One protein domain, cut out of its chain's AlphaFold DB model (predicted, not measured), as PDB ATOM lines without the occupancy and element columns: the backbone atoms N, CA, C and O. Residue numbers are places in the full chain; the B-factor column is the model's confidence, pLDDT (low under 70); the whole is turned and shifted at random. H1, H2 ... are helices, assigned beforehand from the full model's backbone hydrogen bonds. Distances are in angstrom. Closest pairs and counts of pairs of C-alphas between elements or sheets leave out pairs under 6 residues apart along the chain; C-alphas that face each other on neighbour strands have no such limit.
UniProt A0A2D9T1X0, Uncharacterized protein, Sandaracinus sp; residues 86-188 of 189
ATOM      1  N   LEU A  86     -56.772  33.069-108.216       92.50
ATOM      2  CA  LEU A  86     -55.552  32.269-108.313       92.50
ATOM      3  C   LEU A  86     -54.704  32.647-109.536       92.50
ATOM      4  O   LEU A  86     -53.474  32.708-109.439       92.50
ATOM      5  N   GLU A  87     -55.337  32.901-110.682       93.75
ATOM      6  CA  GLU A  87     -54.649  33.356-111.892       93.75
ATOM      7  C   GLU A  87     -53.972  34.712-111.657       93.75
ATOM      8  O   GLU A  87     -52.783  34.869-111.942       93.75
ATOM      9  N   GLU A  88     -54.688  35.651-111.039       93.56
ATOM     10  CA  GLU A  88     -54.161  36.966-110.673       93.56
ATOM     11  C   GLU A  88     -52.990  36.874-109.683       93.56
ATOM     12  O   GLU A  88     -51.963  37.543-109.849       93.56
ATOM     13  N   LEU A  89     -53.116  36.022-108.662       93.62
ATOM     14  CA  LEU A  89     -52.044  35.779-107.704       93.62
ATOM     15  C   LEU A  89     -50.808  35.216-108.413       93.62
ATOM     16  O   LEU A  89     -49.690  35.672-108.175       93.62
ATOM     17  N   THR A  90     -51.002  34.263-109.324       95.19
ATOM     18  CA  THR A  90     -49.916  33.651-110.099       95.19
ATOM     19  C   THR A  90     -49.231  34.671-111.011       95.19
ATOM     20  O   THR A  90     -48.006  34.662-111.145       95.19
ATOM     21  N   GLU A  91     -49.994  35.571-111.635       96.31
ATOM     22  CA  GLU A  91     -49.443  36.678-112.418       96.31
ATOM     23  C   GLU A  91     -48.616  37.630-111.556       96.31
ATOM     24  O   GLU A  91     -47.484  37.957-111.921       96.31
ATOM     25  N   THR A  92     -49.132  37.995-110.383       95.38
ATOM     26  CA  THR A  92     -48.429  38.869-109.439       95.38
ATOM     27  C   THR A  92     -47.126  38.235-108.960       95.38
ATOM     28  O   THR A  92     -46.086  38.890-108.975       95.38
ATOM     29  N   LEU A  93     -47.144  36.948-108.599       94.75
ATOM     30  CA  LEU A  93     -45.943  36.216-108.189       94.75
ATOM     31  C   LEU A  93     -44.900  36.177-109.310       94.75
ATOM     32  O   LEU A  93     -43.729  36.451-109.068       94.75
ATOM     33  N   ARG A  94     -45.319  35.921-110.554       95.81
ATOM     34  CA  ARG A  94     -44.414  35.924-111.714       95.81
ATOM     35  C   ARG A  94     -43.781  37.294-111.952       95.81
ATOM     36  O   ARG A  94     -42.583  37.374-112.234       95.81
ATOM     37  N   ALA A  95     -44.571  38.363-111.858       96.50
ATOM     38  CA  ALA A  95     -44.076  39.728-111.989       96.50
ATOM     39  C   ALA A  95     -43.073  40.061-110.874       96.50
ATOM     40  O   ALA A  95     -41.982  40.551-111.158       96.50
ATOM     41  N   ALA A  96     -43.400  39.708-109.630       96.00
ATOM     42  CA  ALA A  96     -42.542  39.925-108.474       96.00
ATOM     43  C   ALA A  96     -41.214  39.157-108.579       96.00
ATOM     44  O   ALA A  96     -40.160  39.739-108.329       96.00
ATOM     45  N   SER A  97     -41.231  37.893-109.022       95.06
ATOM     46  CA  SER A  97     -40.010  37.119-109.289       95.06
ATOM     47  C   SER A  97     -39.166  37.757-110.393       95.06
ATOM     48  O   SER A  97     -37.975  37.975-110.202       95.06
ATOM     49  N   THR A  98     -39.785  38.145-111.513       96.44
ATOM     50  CA  THR A  98     -39.077  38.804-112.629       96.44
ATOM     51  C   THR A  98     -38.420  40.112-112.179       96.44
ATOM     52  O   THR A  98     -37.284  40.412-112.555       96.44
ATOM     53  N   ALA A  99     -39.117  40.898-111.353       96.69
ATOM     54  CA  ALA A  99     -38.565  42.109-110.764       96.69
ATOM     55  C   ALA A  99     -37.384  41.778-109.844       96.69
ATOM     56  O   ALA A  99     -36.311  42.351-110.005       96.69
ATOM     57  N   ALA A 100     -37.528  40.805-108.947       96.19
ATOM     58  CA  ALA A 100     -36.458  40.408-108.039       96.19
ATOM     59  C   ALA A 100     -35.164  40.047-108.792       96.19
ATOM     60  O   ALA A 100     -34.105  40.575-108.460       96.19
ATOM     61  N   GLU A 101     -35.257  39.242-109.854       94.94
ATOM     62  CA  GLU A 101     -34.113  38.851-110.693       94.94
ATOM     63  C   GLU A 101     -33.498  40.031-111.459       94.94
ATOM     64  O   GLU A 101     -32.284  40.098-111.650       94.94
ATOM     65  N   THR A 102     -34.328  40.976-111.906       96.31
ATOM     66  CA  THR A 102     -33.873  42.178-112.626       96.31
ATOM     67  C   THR A 102     -33.099  43.125-111.708       96.31
ATOM     68  O   THR A 102     -32.172  43.802-112.154       96.31
ATOM     69  N   PHE A 103     -33.482  43.176-110.432       95.69
ATOM     70  CA  PHE A 103     -32.931  44.088-109.433       95.69
ATOM     71  C   PHE A 103     -31.907  43.433-108.493       95.69
ATOM     72  O   PHE A 103     -31.521  44.062-107.510       95.69
ATOM     73  N   GLU A 104     -31.396  42.239-108.818       93.50
ATOM     74  CA  GLU A 104     -30.210  41.640-108.174       93.50
ATOM     75  C   GLU A 104     -28.942  42.432-108.527       93.50
ATOM     76  O   GLU A 104     -28.076  42.012-109.294       93.50
ATOM     77  N   THR A 105     -28.848  43.644-107.990       91.75
ATOM     78  CA  THR A 105     -27.784  44.601-108.281       91.75
ATOM     79  C   THR A 105     -27.262  45.204-106.991       91.75
ATOM     80  O   THR A 105     -28.030  45.581-106.110       91.75
ATOM     81  N   GLY A 106     -25.948  45.340-106.880       92.44
ATOM     82  CA  GLY A 106     -25.301  45.875-105.692       92.44
ATOM     83  C   GLY A 106     -23.797  45.674-105.770       92.44
ATOM     84  O   GLY A 106     -23.305  44.976-106.655       92.44
ATOM     85  N   SER A 107     -23.063  46.302-104.856       95.00
ATOM     86  CA  SER A 107     -21.620  46.076-104.732       95.00
ATOM     87  C   SER A 107     -21.284  44.834-103.899       95.00
ATOM     88  O   SER A 107     -20.156  44.351-103.955       95.00
ATOM     89  N   THR A 108     -22.267  44.292-103.169       97.75
ATOM     90  CA  THR A 108     -22.163  43.069-102.361       97.75
ATOM     91  C   THR A 108     -23.401  42.183-102.543       97.75
ATOM     92  O   THR A 108     -24.447  42.658-102.994       97.75
ATOM     93  N   ILE A 109     -23.306  40.906-102.143       97.88
ATOM     94  CA  ILE A 109     -24.430  39.947-102.144       97.88
ATOM     95  C   ILE A 109     -25.614  40.505-101.343       97.88
ATOM     96  O   ILE A 109     -26.747  40.516-101.817       97.88
ATOM     97  N   CYS A 110     -25.346  41.054-100.159       97.75
ATOM     98  CA  CYS A 110     -26.374  41.599 -99.280       97.75
ATOM     99  C   CYS A 110     -27.055  42.856 -99.839       97.75
ATOM    100  O   CYS A 110     -28.252  43.058 -99.623       97.75
ATOM    101  N   GLU A 111     -26.322  43.699-100.571       98.06
ATOM    102  CA  GLU A 111     -26.922  44.835-101.274       98.06
ATOM    103  C   GLU A 111     -27.817  44.383-102.433       98.06
ATOM    104  O   GLU A 111     -28.915  44.921-102.583       98.06
ATOM    105  N   ALA A 112     -27.378  43.381-103.201       98.19
ATOM    106  CA  ALA A 112     -28.164  42.795-104.283       98.19
ATOM    107  C   ALA A 112     -29.441  42.124-103.762       98.19
ATOM    108  O   ALA A 112     -30.524  42.402-104.271       98.19
ATOM    109  N   ALA A 113     -29.342  41.337-102.689       97.38
ATOM    110  CA  ALA A 113     -30.490  40.709-102.044       97.38
ATOM    111  C   ALA A 113     -31.517  41.743-101.548       97.38
ATOM    112  O   ALA A 113     -32.721  41.569-101.745       97.38
ATOM    113  N   HIS A 114     -31.062  42.856-100.950       97.31
ATOM    114  CA  HIS A 114     -31.967  43.935-100.529       97.31
ATOM    115  C   HIS A 114     -32.684  44.578-101.717       97.31
ATOM    116  O   HIS A 114     -33.893  44.801-101.650       97.31
ATOM    117  N   ALA A 115     -31.953  44.868-102.797       97.75
ATOM    118  CA  ALA A 115     -32.516  45.487-103.991       97.75
ATOM    119  C   ALA A 115     -33.575  44.586-104.651       97.75
ATOM    120  O   ALA A 115     -34.669  45.061-104.971       97.75
ATOM    121  N   SER A 116     -33.313  43.283-104.753       97.25
ATOM    122  CA  SER A 116     -34.281  42.305-105.253       97.25
ATOM    123  C   SER A 116     -35.513  42.176-104.373       97.25
ATOM    124  O   SER A 116     -36.633  42.171-104.883       97.25
ATOM    125  N   LEU A 117     -35.328  42.099-103.051       95.69
ATOM    126  CA  LEU A 117     -36.435  42.055-102.100       95.69
ATOM    127  C   LEU A 117     -37.301  43.312-102.219       95.69
ATOM    128  O   LEU A 117     -38.525  43.220-102.266       95.69
ATOM    129  N   ALA A 118     -36.676  44.488-102.300       95.81
ATOM    130  CA  ALA A 118     -37.383  45.751-102.450       95.81
ATOM    131  C   ALA A 118     -38.222  45.788-103.735       95.81
ATOM    132  O   ALA A 118     -39.385  46.183-103.679       95.81
ATOM    133  N   ALA A 119     -37.661  45.331-104.857       96.69
ATOM    134  CA  ALA A 119     -38.362  45.271-106.137       96.69
ATOM    135  C   ALA A 119     -39.538  44.281-106.113       96.69
ATOM    136  O   ALA A 119     -40.634  44.609-106.564       96.69
ATOM    137  N   MET A 120     -39.339  43.097-105.529       95.50
ATOM    138  CA  MET A 120     -40.397  42.103-105.349       95.50
ATOM    139  C   MET A 120     -41.563  42.682-104.540       95.50
ATOM    140  O   MET A 120     -42.716  42.612-104.959       95.50
ATOM    141  N   MET A 121     -41.258  43.303-103.399       94.12
ATOM    142  CA  MET A 121     -42.257  43.899-102.511       94.12
ATOM    143  C   MET A 121     -42.981  45.076-103.171       94.12
ATOM    144  O   MET A 121     -44.178  45.243-102.956       94.12
ATOM    145  N   GLU A 122     -42.297  45.865-104.005       95.00
ATOM    146  CA  GLU A 122     -42.930  46.931-104.786       95.00
ATOM    147  C   GLU A 122     -43.961  46.374-105.778       95.00
ATOM    148  O   GLU A 122     -45.077  46.892-105.843       95.00
ATOM    149  N   GLU A 123     -43.634  45.302-106.507       95.50
ATOM    150  CA  GLU A 123     -44.583  44.679-107.439       95.50
ATOM    151  C   GLU A 123     -45.808  44.112-106.719       95.50
ATOM    152  O   GLU A 123     -46.943  44.373-107.128       95.50
ATOM    153  N   VAL A 124     -45.612  43.410-105.598       94.56
ATOM    154  CA  VAL A 124     -46.746  42.896-104.816       94.56
ATOM    155  C   VAL A 124     -47.569  44.056-104.238       94.56
ATOM    156  O   VAL A 124     -48.799  44.009-104.276       94.56
ATOM    157  N   ALA A 125     -46.936  45.138-103.768       94.38
ATOM    158  CA  ALA A 125     -47.631  46.283-103.174       94.38
ATOM    159  C   ALA A 125     -48.483  47.062-104.187       94.38
ATOM    160  O   ALA A 125     -49.493  47.654-103.806       94.38
ATOM    161  N   ARG A 126     -48.127  47.052-105.480       93.12
ATOM    162  CA  ARG A 126     -48.958  47.659-106.536       93.12
ATOM    163  C   ARG A 126     -50.318  46.975-106.659       93.12
ATOM    164  O   ARG A 126     -51.309  47.652-106.931       93.12
ATOM    165  N   ARG A 127     -50.370  45.654-106.462       90.75
ATOM    166  CA  ARG A 127     -51.604  44.861-106.560       90.75
ATOM    167  C   ARG A 127     -52.322  44.739-105.216       90.75
ATOM    168  O   ARG A 127     -53.544  44.864-105.175       90.75
ATOM    169  N   TYR A 128     -51.563  44.549-104.138       93.00
ATOM    170  CA  TYR A 128     -52.053  44.231-102.797       93.00
ATOM    171  C   TYR A 128     -51.441  45.148-101.718       93.00
ATOM    172  O   TYR A 128     -50.775  44.671-100.796       93.00
ATOM    173  N   PRO A 129     -51.672  46.472-101.778       92.12
ATOM    174  CA  PRO A 129     -50.991  47.438-100.907       92.12
ATOM    175  C   PRO A 129     -51.260  47.224 -99.410       92.12
ATOM    176  O   PRO A 129     -50.401  47.510 -98.586       92.12
ATOM    177  N   GLU A 130     -52.432  46.694 -99.057       91.94
ATOM    178  CA  GLU A 130     -52.833  46.439 -97.664       91.94
ATOM    179  C   GLU A 130     -52.290  45.110 -97.105       91.94
ATOM    180  O   GLU A 130     -52.400  44.845 -95.910       91.94
ATOM    181  N   GLN A 131     -51.743  44.244 -97.963       86.50
ATOM    182  CA  GLN A 131     -51.295  42.891 -97.598       86.50
ATOM    183  C   GLN A 131     -49.767  42.791 -97.535       86.50
ATOM    184  O   GLN A 131     -49.226  41.842 -96.967       86.50
ATOM    185  N   VAL A 132     -49.065  43.780 -98.091       87.94
ATOM    186  CA  VAL A 132     -47.605  43.814 -98.147       87.94
ATOM    187  C   VAL A 132     -47.047  44.557 -96.942       87.94
ATOM    188  O   VAL A 132     -47.409  45.697 -96.652       87.94
ATOM    189  N   ARG A 133     -46.132  43.900 -96.227       85.75
ATOM    190  CA  ARG A 133     -45.346  44.545 -95.168       85.75
ATOM    191  C   ARG A 133     -44.400  45.572 -95.788       85.75
ATOM    192  O   ARG A 133     -44.009  45.452 -96.940       85.75
ATOM    193  N   GLN A 134     -43.998  46.584 -95.027       86.00
ATOM    194  CA  GLN A 134     -43.000  47.523 -95.538       86.00
ATOM    195  C   GLN A 134     -41.657  46.820 -95.738       86.00
ATOM    196  O   GLN A 134     -41.232  46.035 -94.890       86.00
ATOM    197  N   THR A 135     -40.981  47.146 -96.839       89.38
ATOM    198  CA  THR A 135     -39.623  46.672 -97.094       89.38
ATOM    199  C   THR A 135     -38.700  47.098 -95.946       89.38
ATOM    200  O   THR A 135     -38.706  48.274 -95.561       89.38
ATOM    201  N   PRO A 136     -37.876  46.180 -95.417       90.06
ATOM    202  CA  PRO A 136     -36.898  46.492 -94.386       90.06
ATOM    203  C   PRO A 136     -35.972  47.649 -94.801       90.06
ATOM    204  O   PRO A 136     -35.553  47.718 -95.967       90.06
ATOM    205  N   PRO A 137     -35.592  48.553 -93.877       92.25
ATOM    206  CA  PRO A 137     -34.609  49.586 -94.172       92.25
ATOM    207  C   PRO A 137     -33.293  48.964 -94.649       92.25
ATOM    208  O   PRO A 137     -32.759  48.069 -93.994       92.25
ATOM    209  N   ARG A 138     -32.734  49.491 -95.747       94.38
ATOM    210  CA  ARG A 138     -31.519  48.959 -96.393       94.38
ATOM    211  C   ARG A 138     -30.394  48.651 -95.408       94.38
ATOM    212  O   ARG A 138     -29.880  47.543 -95.397       94.38
ATOM    213  N   GLY A 139     -30.027  49.618 -94.567       94.25
ATOM    214  CA  GLY A 139     -28.914  49.452 -93.628       94.25
ATOM    215  C   GLY A 139     -29.143  48.341 -92.599       94.25
ATOM    216  O   GLY A 139     -28.209  47.617 -92.281       94.25
ATOM    217  N   ALA A 140     -30.382  48.175 -92.120       92.12
ATOM    218  CA  ALA A 140     -30.718  47.123 -91.164       92.12
ATOM    219  C   ALA A 140     -30.668  45.736 -91.819       92.12
ATOM    220  O   ALA A 140     -30.101  44.811 -91.248       92.12
ATOM    221  N   PHE A 141     -31.205  45.612 -93.037       95.50
ATOM    222  CA  PHE A 141     -31.157  44.364 -93.795       95.50
ATOM    223  C   PHE A 141     -29.723  43.965 -94.150       95.50
ATOM    224  O   PHE A 141     -29.324  42.837 -93.887       95.50
ATOM    225  N   VAL A 142     -28.937  44.888 -94.718       96.31
ATOM    226  CA  VAL A 142     -27.562  44.600 -95.156       96.31
ATOM    227  C   VAL A 142     -26.697  44.187 -93.967       96.31
ATOM    228  O   VAL A 142     -26.060  43.144 -94.029       96.31
ATOM    229  N   GLN A 143     -26.766  44.919 -92.848       94.94
ATOM    230  CA  GLN A 143     -26.032  44.559 -91.632       94.94
ATOM    231  C   GLN A 143     -26.431  43.178 -91.094       94.94
ATOM    232  O   GLN A 143     -25.592  42.462 -90.551       94.94
ATOM    233  N   ALA A 144     -27.707  42.808 -91.199       94.94
ATOM    234  CA  ALA A 144     -28.154  41.485 -90.800       94.94
ATOM    235  C   ALA A 144     -27.607  40.409 -91.756       94.94
ATOM    236  O   ALA A 144     -26.961  39.458 -91.323       94.94
ATOM    237  N   CYS A 145     -27.785  40.591 -93.061       96.69
ATOM    238  CA  CYS A 145     -27.276  39.667 -94.068       96.69
ATOM    239  C   CYS A 145     -25.765  39.414 -93.919       96.69
ATOM    240  O   CYS A 145     -25.344  38.262 -93.892       96.69
ATOM    241  N   GLU A 146     -24.958  40.451 -93.691       96.75
ATOM    242  CA  GLU A 146     -23.499  40.333 -93.527       96.75
ATOM    243  C   GLU A 146     -23.071  39.518 -92.294       96.75
ATOM    244  O   GLU A 146     -21.924  39.082 -92.202       96.75
ATOM    245  N   ARG A 147     -23.972  39.302 -91.327       96.31
ATOM    246  CA  ARG A 147     -23.722  38.456 -90.147       96.31
ATOM    247  C   ARG A 147     -24.045  36.980 -90.380       96.31
ATOM    248  O   ARG A 147     -23.765  36.160 -89.503       96.31
ATOM    249  N   LEU A 148     -24.655  36.643 -91.512       96.19
ATOM    250  CA  LEU A 148     -24.894  35.263 -91.911       96.19
ATOM    251  C   LEU A 148     -23.623  34.659 -92.528       96.19
ATOM    252  O   LEU A 148     -22.804  35.400 -93.075       96.19
ATOM    253  N   PRO A 149     -23.453  33.325 -92.477       96.31
ATOM    254  CA  PRO A 149     -22.442  32.638 -93.276       96.31
ATOM    255  C   PRO A 149     -22.620  32.955 -94.764       96.31
ATOM    256  O   PRO A 149     -23.751  33.144 -95.212       96.31
ATOM    257  N   GLU A 150     -21.528  32.992 -95.526       96.88
ATOM    258  CA  GLU A 150     -21.552  33.356 -96.951       96.88
ATOM    259  C   GLU A 150     -22.512  32.466 -97.752       96.88
ATOM    260  O   GLU A 150     -23.326  32.984 -98.513       96.88
ATOM    261  N   GLU A 151     -22.553  31.157 -97.468       96.56
ATOM    262  CA  GLU A 151     -23.471  30.239 -98.156       96.56
ATOM    263  C   GLU A 151     -24.947  30.583 -97.890       96.56
ATOM    264  O   GLU A 151     -25.817  30.377 -98.729       96.56
ATOM    265  N   ALA A 152     -25.254  31.143 -96.718       96.44
ATOM    266  CA  ALA A 152     -26.603  31.598 -96.398       96.44
ATOM    267  C   ALA A 152     -26.927  32.961 -97.023       96.44
ATOM    268  O   ALA A 152     -28.095  33.234 -97.294       96.44
ATOM    269  N   GLN A 153     -25.921  33.808 -97.268       97.44
ATOM    270  CA  GLN A 153     -26.099  35.077 -97.975       97.44
ATOM    271  C   GLN A 153     -26.461  34.839 -99.443       97.44
ATOM    272  O   GLN A 153     -27.373  35.488 -99.955       97.44
ATOM    273  N   GLU A 154     -25.801  33.886-100.106       97.50
ATOM    274  CA  GLU A 154     -26.109  33.499-101.490       97.50
ATOM    275  C   GLU A 154     -27.564  33.041-101.638       97.50
ATOM    276  O   GLU A 154     -28.249  33.418-102.587       97.50
ATOM    277  N   CYS A 155     -28.086  32.332-100.637       96.88
ATOM    278  CA  CYS A 155     -29.482  31.903-100.590       96.88
ATOM    279  C   CYS A 155     -30.507  33.032-100.412       96.88
ATOM    280  O   CYS A 155     -31.708  32.775-100.499       96.88
ATOM    281  N   LEU A 156     -30.072  34.276-100.185       95.56
ATOM    282  CA  LEU A 156     -30.950  35.451-100.211       95.56
ATOM    283  C   LEU A 156     -31.079  36.070-101.606       95.56
ATOM    284  O   LEU A 156     -31.920  36.949-101.792       95.56
ATOM    285  N   LEU A 157     -30.277  35.628-102.581       96.31
ATOM    286  CA  LEU A 157     -30.417  36.020-103.980       96.31
ATOM    287  C   LEU A 157     -31.493  35.150-104.651       96.31
ATOM    288  O   LEU A 157     -31.299  33.934-104.751       96.31
ATOM    289  N   PRO A 158     -32.615  35.726-105.127       94.62
ATOM    290  CA  PRO A 158     -33.677  34.989-105.813       94.62
ATOM    291  C   PRO A 158     -33.203  33.972-106.862       94.62
ATOM    292  O   PRO A 158     -33.662  32.831-106.856       94.62
ATOM    293  N   ARG A 159     -32.273  34.344-107.750       95.25
ATOM    294  CA  ARG A 159     -31.784  33.462-108.823       95.25
ATOM    295  C   ARG A 159     -31.026  32.268-108.272       95.25
ATOM    296  O   ARG A 159     -31.211  31.157-108.763       95.25
ATOM    297  N   HIS A 160     -30.182  32.495-107.269       96.56
ATOM    298  CA  HIS A 160     -29.431  31.420-106.630       96.56
ATOM    299  C   HIS A 160     -30.379  30.503-105.851       96.56
ATOM    300  O   HIS A 160     -30.364  29.295-106.059       96.56
ATOM    301  N   ALA A 161     -31.278  31.070-105.043       95.62
ATOM    302  CA  ALA A 161     -32.250  30.307-104.265       95.62
ATOM    303  C   ALA A 161     -33.139  29.402-105.137       95.62
ATOM    304  O   ALA A 161     -33.417  28.267-104.756       95.62
ATOM    305  N   LEU A 162     -33.553  29.869-106.322       94.56
ATOM    306  CA  LEU A 162     -34.338  29.073-107.274       94.56
ATOM    307  C   LEU A 162     -33.516  27.988-107.982       94.56
ATOM    308  O   LEU A 162     -34.056  26.933-108.307       94.56
ATOM    309  N   ALA A 163     -32.231  28.234-108.236       97.12
ATOM    310  CA  ALA A 163     -31.337  27.248-108.842       97.12
ATOM    311  C   ALA A 163     -30.852  26.180-107.841       97.12
ATOM    312  O   ALA A 163     -30.456  25.096-108.264       97.12
ATOM    313  N   HIS A 164     -30.904  26.481-106.541       98.00
ATOM    314  CA  HIS A 164     -30.312  25.693-105.457       98.00
ATOM    315  C   HIS A 164     -31.298  25.461-104.299       98.00
ATOM    316  O   HIS A 164     -30.954  25.621-103.128       98.00
ATOM    317  N   VAL A 165     -32.550  25.104-104.609       97.56
ATOM    318  CA  VAL A 165     -33.643  25.029-103.619       97.56
ATOM    319  C   VAL A 165     -33.313  24.082-102.460       97.56
ATOM    320  O   VAL A 165     -33.491  24.440-101.292       97.56
ATOM    321  N   GLU A 166     -32.824  22.879-102.758       98.06
ATOM    322  CA  GLU A 166     -32.495  21.866-101.754       98.06
ATOM    323  C   GLU A 166     -31.304  22.286-100.885       98.06
ATOM    324  O   GLU A 166     -31.354  22.145 -99.658       98.06
ATOM    325  N   ASP A 167     -30.268  22.854-101.501       98.06
ATOM    326  CA  ASP A 167     -29.068  23.314-100.801       98.06
ATOM    327  C   ASP A 167     -29.402  24.487 -99.875       98.06
ATOM    328  O   ASP A 167     -29.072  24.461 -98.688       98.06
ATOM    329  N   CYS A 168     -30.141  25.480-100.374       97.50
ATOM    330  CA  CYS A 168     -30.538  26.646 -99.595       97.50
ATOM    331  C   CYS A 168     -31.468  26.300 -98.438       97.50
ATOM    332  O   CYS A 168     -31.353  26.875 -97.347       97.50
ATOM    333  N   ARG A 169     -32.341  25.306 -98.622       96.56
ATOM    334  CA  ARG A 169     -33.106  24.732 -97.518       96.56
ATOM    335  C   ARG A 169     -32.177  24.123 -96.464       96.56
ATOM    336  O   ARG A 169     -32.286  24.479 -95.290       96.56
ATOM    337  N   ALA A 170     -31.248  23.256 -96.863       97.81
ATOM    338  CA  ALA A 170     -30.328  22.594 -95.938       97.81
ATOM    339  C   ALA A 170     -29.382  23.579 -95.225       97.81
ATOM    340  O   ALA A 170     -29.009  23.362 -94.072       97.81
ATOM    341  N   ILE A 171     -28.969  24.660 -95.887       96.75
ATOM    342  CA  ILE A 171     -28.186  25.748 -95.286       96.75
ATOM    343  C   ILE A 171     -29.026  26.476 -94.234       96.75
ATOM    344  O   ILE A 171     -28.597  26.595 -93.087       96.75
ATOM    345  N   THR A 172     -30.251  26.879 -94.581       93.44
ATOM    346  CA  THR A 172     -31.149  27.610 -93.673       93.44
ATOM    347  C   THR A 172     -31.507  26.792 -92.428       93.44
ATOM    348  O   THR A 172     -31.558  27.329 -91.320       93.44
ATOM    349  N   GLU A 173     -31.720  25.482 -92.577       95.06
ATOM    350  CA  GLU A 173     -32.014  24.566 -91.466       95.06
ATOM    351  C   GLU A 173     -30.829  24.395 -90.496       95.06
ATOM    352  O   GLU A 173     -31.042  24.120 -89.312       95.06
ATOM    353  N   ARG A 174     -29.590  24.589 -90.970       96.06
ATOM    354  CA  ARG A 174     -28.358  24.477 -90.169       96.06
ATOM    355  C   ARG A 174     -27.931  25.778 -89.492       96.06
ATOM    356  O   ARG A 174     -27.015  25.734 -88.675       96.06
ATOM    357  N   LEU A 175     -28.565  26.906 -89.811       95.38
ATOM    358  CA  LEU A 175     -28.252  28.193 -89.193       95.38
ATOM    359  C   LEU A 175     -28.448  28.154 -87.672       95.38
ATOM    360  O   LEU A 175     -29.444  27.625 -87.154       95.38
ATOM    361  N   ASP A 176     -27.536  28.810 -86.956       96.06
ATOM    362  CA  ASP A 176     -27.653  28.963 -85.512       96.06
ATOM    363  C   ASP A 176     -28.963  29.693 -85.149       96.06
ATOM    364  O   ASP A 176     -29.468  30.507 -85.930       96.06
ATOM    365  N   PRO A 177     -29.556  29.439 -83.966       94.31
ATOM    366  CA  PRO A 177     -30.787  30.114 -83.550       94.31
ATOM    367  C   PRO A 177     -30.705  31.646 -83.625       94.31
ATOM    368  O   PRO A 177     -31.650  32.274 -84.093       94.31
ATOM    369  N   GLU A 178     -29.566  32.232 -83.236       94.12
ATOM    370  CA  GLU A 178     -29.338  33.683 -83.318       94.12
ATOM    371  C   GLU A 178     -29.358  34.178 -84.773       94.12
ATOM    372  O   GLU A 178     -29.963  35.204 -85.073       94.12
ATOM    373  N   GLN A 179     -28.746  33.433 -85.697       93.25
ATOM    374  CA  GLN A 179     -28.710  33.779 -87.121       93.25
ATOM    375  C   GLN A 179     -30.098  33.676 -87.764       93.25
ATOM    376  O   GLN A 179     -30.478  34.540 -88.552       93.25
ATOM    377  N   ARG A 180     -30.886  32.656 -87.396       91.31
ATOM    378  CA  ARG A 180     -32.272  32.505 -87.871       91.31
ATOM    379  C   ARG A 180     -33.171  33.629 -87.380       91.31
ATOM    380  O   ARG A 180     -33.934  34.171 -88.174       91.31
ATOM    381  N   GLU A 181     -33.070  33.997 -86.106       91.56
ATOM    382  CA  GLU A 181     -33.813  35.131 -85.548       91.56
ATOM    383  C   GLU A 181     -33.419  36.438 -86.245       91.56
ATOM    384  O   GLU A 181     -34.271  37.243 -86.618       91.56
ATOM    385  N   LEU A 182     -32.125  36.624 -86.487       88.81
ATOM    386  CA  LEU A 182     -31.608  37.788 -87.183       88.81
ATOM    387  C   LEU A 182     -32.131  37.878 -88.627       88.81
ATOM    388  O   LEU A 182     -32.570  38.952 -89.036       88.81
ATOM    389  N   LEU A 183     -32.170  36.765 -89.365       86.69
ATOM    390  CA  LEU A 183     -32.758  36.709 -90.706       86.69
ATOM    391  C   LEU A 183     -34.274  36.974 -90.689       86.69
ATOM    392  O   LEU A 183     -34.774  37.743 -91.508       86.69
ATOM    393  N   GLN A 184     -35.013  36.394 -89.740       87.00
ATOM    394  CA  GLN A 184     -36.459  36.618 -89.597       87.00
ATOM    395  C   GLN A 184     -36.780  38.084 -89.291       87.00
ATOM    396  O   GLN A 184     -37.644  38.680 -89.932       87.00
ATOM    397  N   ASN A 185     -36.042  38.696 -88.366       85.75
ATOM    398  CA  ASN A 185     -36.185  40.113 -88.045       85.75
ATOM    399  C   ASN A 185     -35.821  40.999 -89.245       85.75
ATOM    400  O   ASN A 185     -36.492  42.000 -89.498       85.75
ATOM    401  N   ALA A 186     -34.796  40.615 -90.013       81.88
ATOM    402  CA  ALA A 186     -34.386  41.332 -91.214       81.88
ATOM    403  C   ALA A 186     -35.431  41.265 -92.331       81.88
ATOM    404  O   ALA A 186     -35.585  42.249 -93.041       81.88
ATOM    405  N   LEU A 187     -36.170  40.159 -92.467       82.88
ATOM    406  CA  LEU A 187     -37.259  39.988 -93.441       82.88
ATOM    407  C   LEU A 187     -38.615  40.516 -92.942       82.88
ATOM    408  O   LEU A 187     -39.631  40.372 -93.621       82.88
ATOM    409  N   GLY A 188     -38.626  41.180 -91.783       69.50
ATOM    410  CA  GLY A 188     -39.798  41.854 -91.241       69.50
ATOM    411  C   GLY A 188     -40.757  40.922 -90.512       69.50
ATOM    412  O   GLY A 188     -41.953  41.023 -90.778       69.50
TER     413      GLY A 188
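What this domain is: This is residues 86 to 188 of the 189 residues of an uncharacterized protein of Sandaracinus sp (UniProt A0A2D9T1X0). A helical hairpin of two long helices, H1 and H2, runs along the longest axis, and five short helices cluster at one end of it, near the end of H1 and the start of H2. There H5 packs on H1 and H3 on H2, while H6 packs on H4 and H7 on H3. The printed part has 103 residues with seven named helices, H1 to H7 in chain order, and no named strand: all helix. It is compact, with a radius of gyration of the C-alphas of 13.6 A and spans of 37 by 28 by 26 A.

How they stand to each other: H1, residues 86 to 102, touches H2, residues 109 to 127, at a shallow tilt of 31 degrees, opposite ways, a hairpin whose closest C-alphas, Ala 100 and Ser 116, are 4.0 A apart. H2, the hub, touches H3, residues 138 to 145, with residues 110 to 114 alone, at a steep tilt of 57 degrees; the closest C-alphas, Cys 110 and Val 142, are 5.2 A apart. H5, residues 158 to 163, touches H1 at residues 97 to 101 alone, about perpendicular at 79 degrees; the closest C-alphas, Glu 101 and Arg 159, are 6.2 A apart. H4, residues 150 to 154, touches H6, residues 165 to 174, closest at C-alphas 152 and 171, 6.2 A. H7, residues 177 to 186, touches H3 at a shallow tilt of 20 degrees, closest at C-alphas 186 and 141, 5.1 A. Every O i to N i+4 pair is within hydrogen-bond range except in H2, 14 of 15.

Where its parts are: H1 begins at C-alpha 86 (-55.552, 32.269, -108.313) and is 24.2 A long; H2 is 28.0 A. H7 ends at C-alpha 186 (-34.386, 41.332, -91.214).

The domain as a whole: The farthest C-alphas, Glu 87 and Glu 178, are 38.2 A apart. The printed part has no cut and no long link; residue 188 is under 70 in pLDDT.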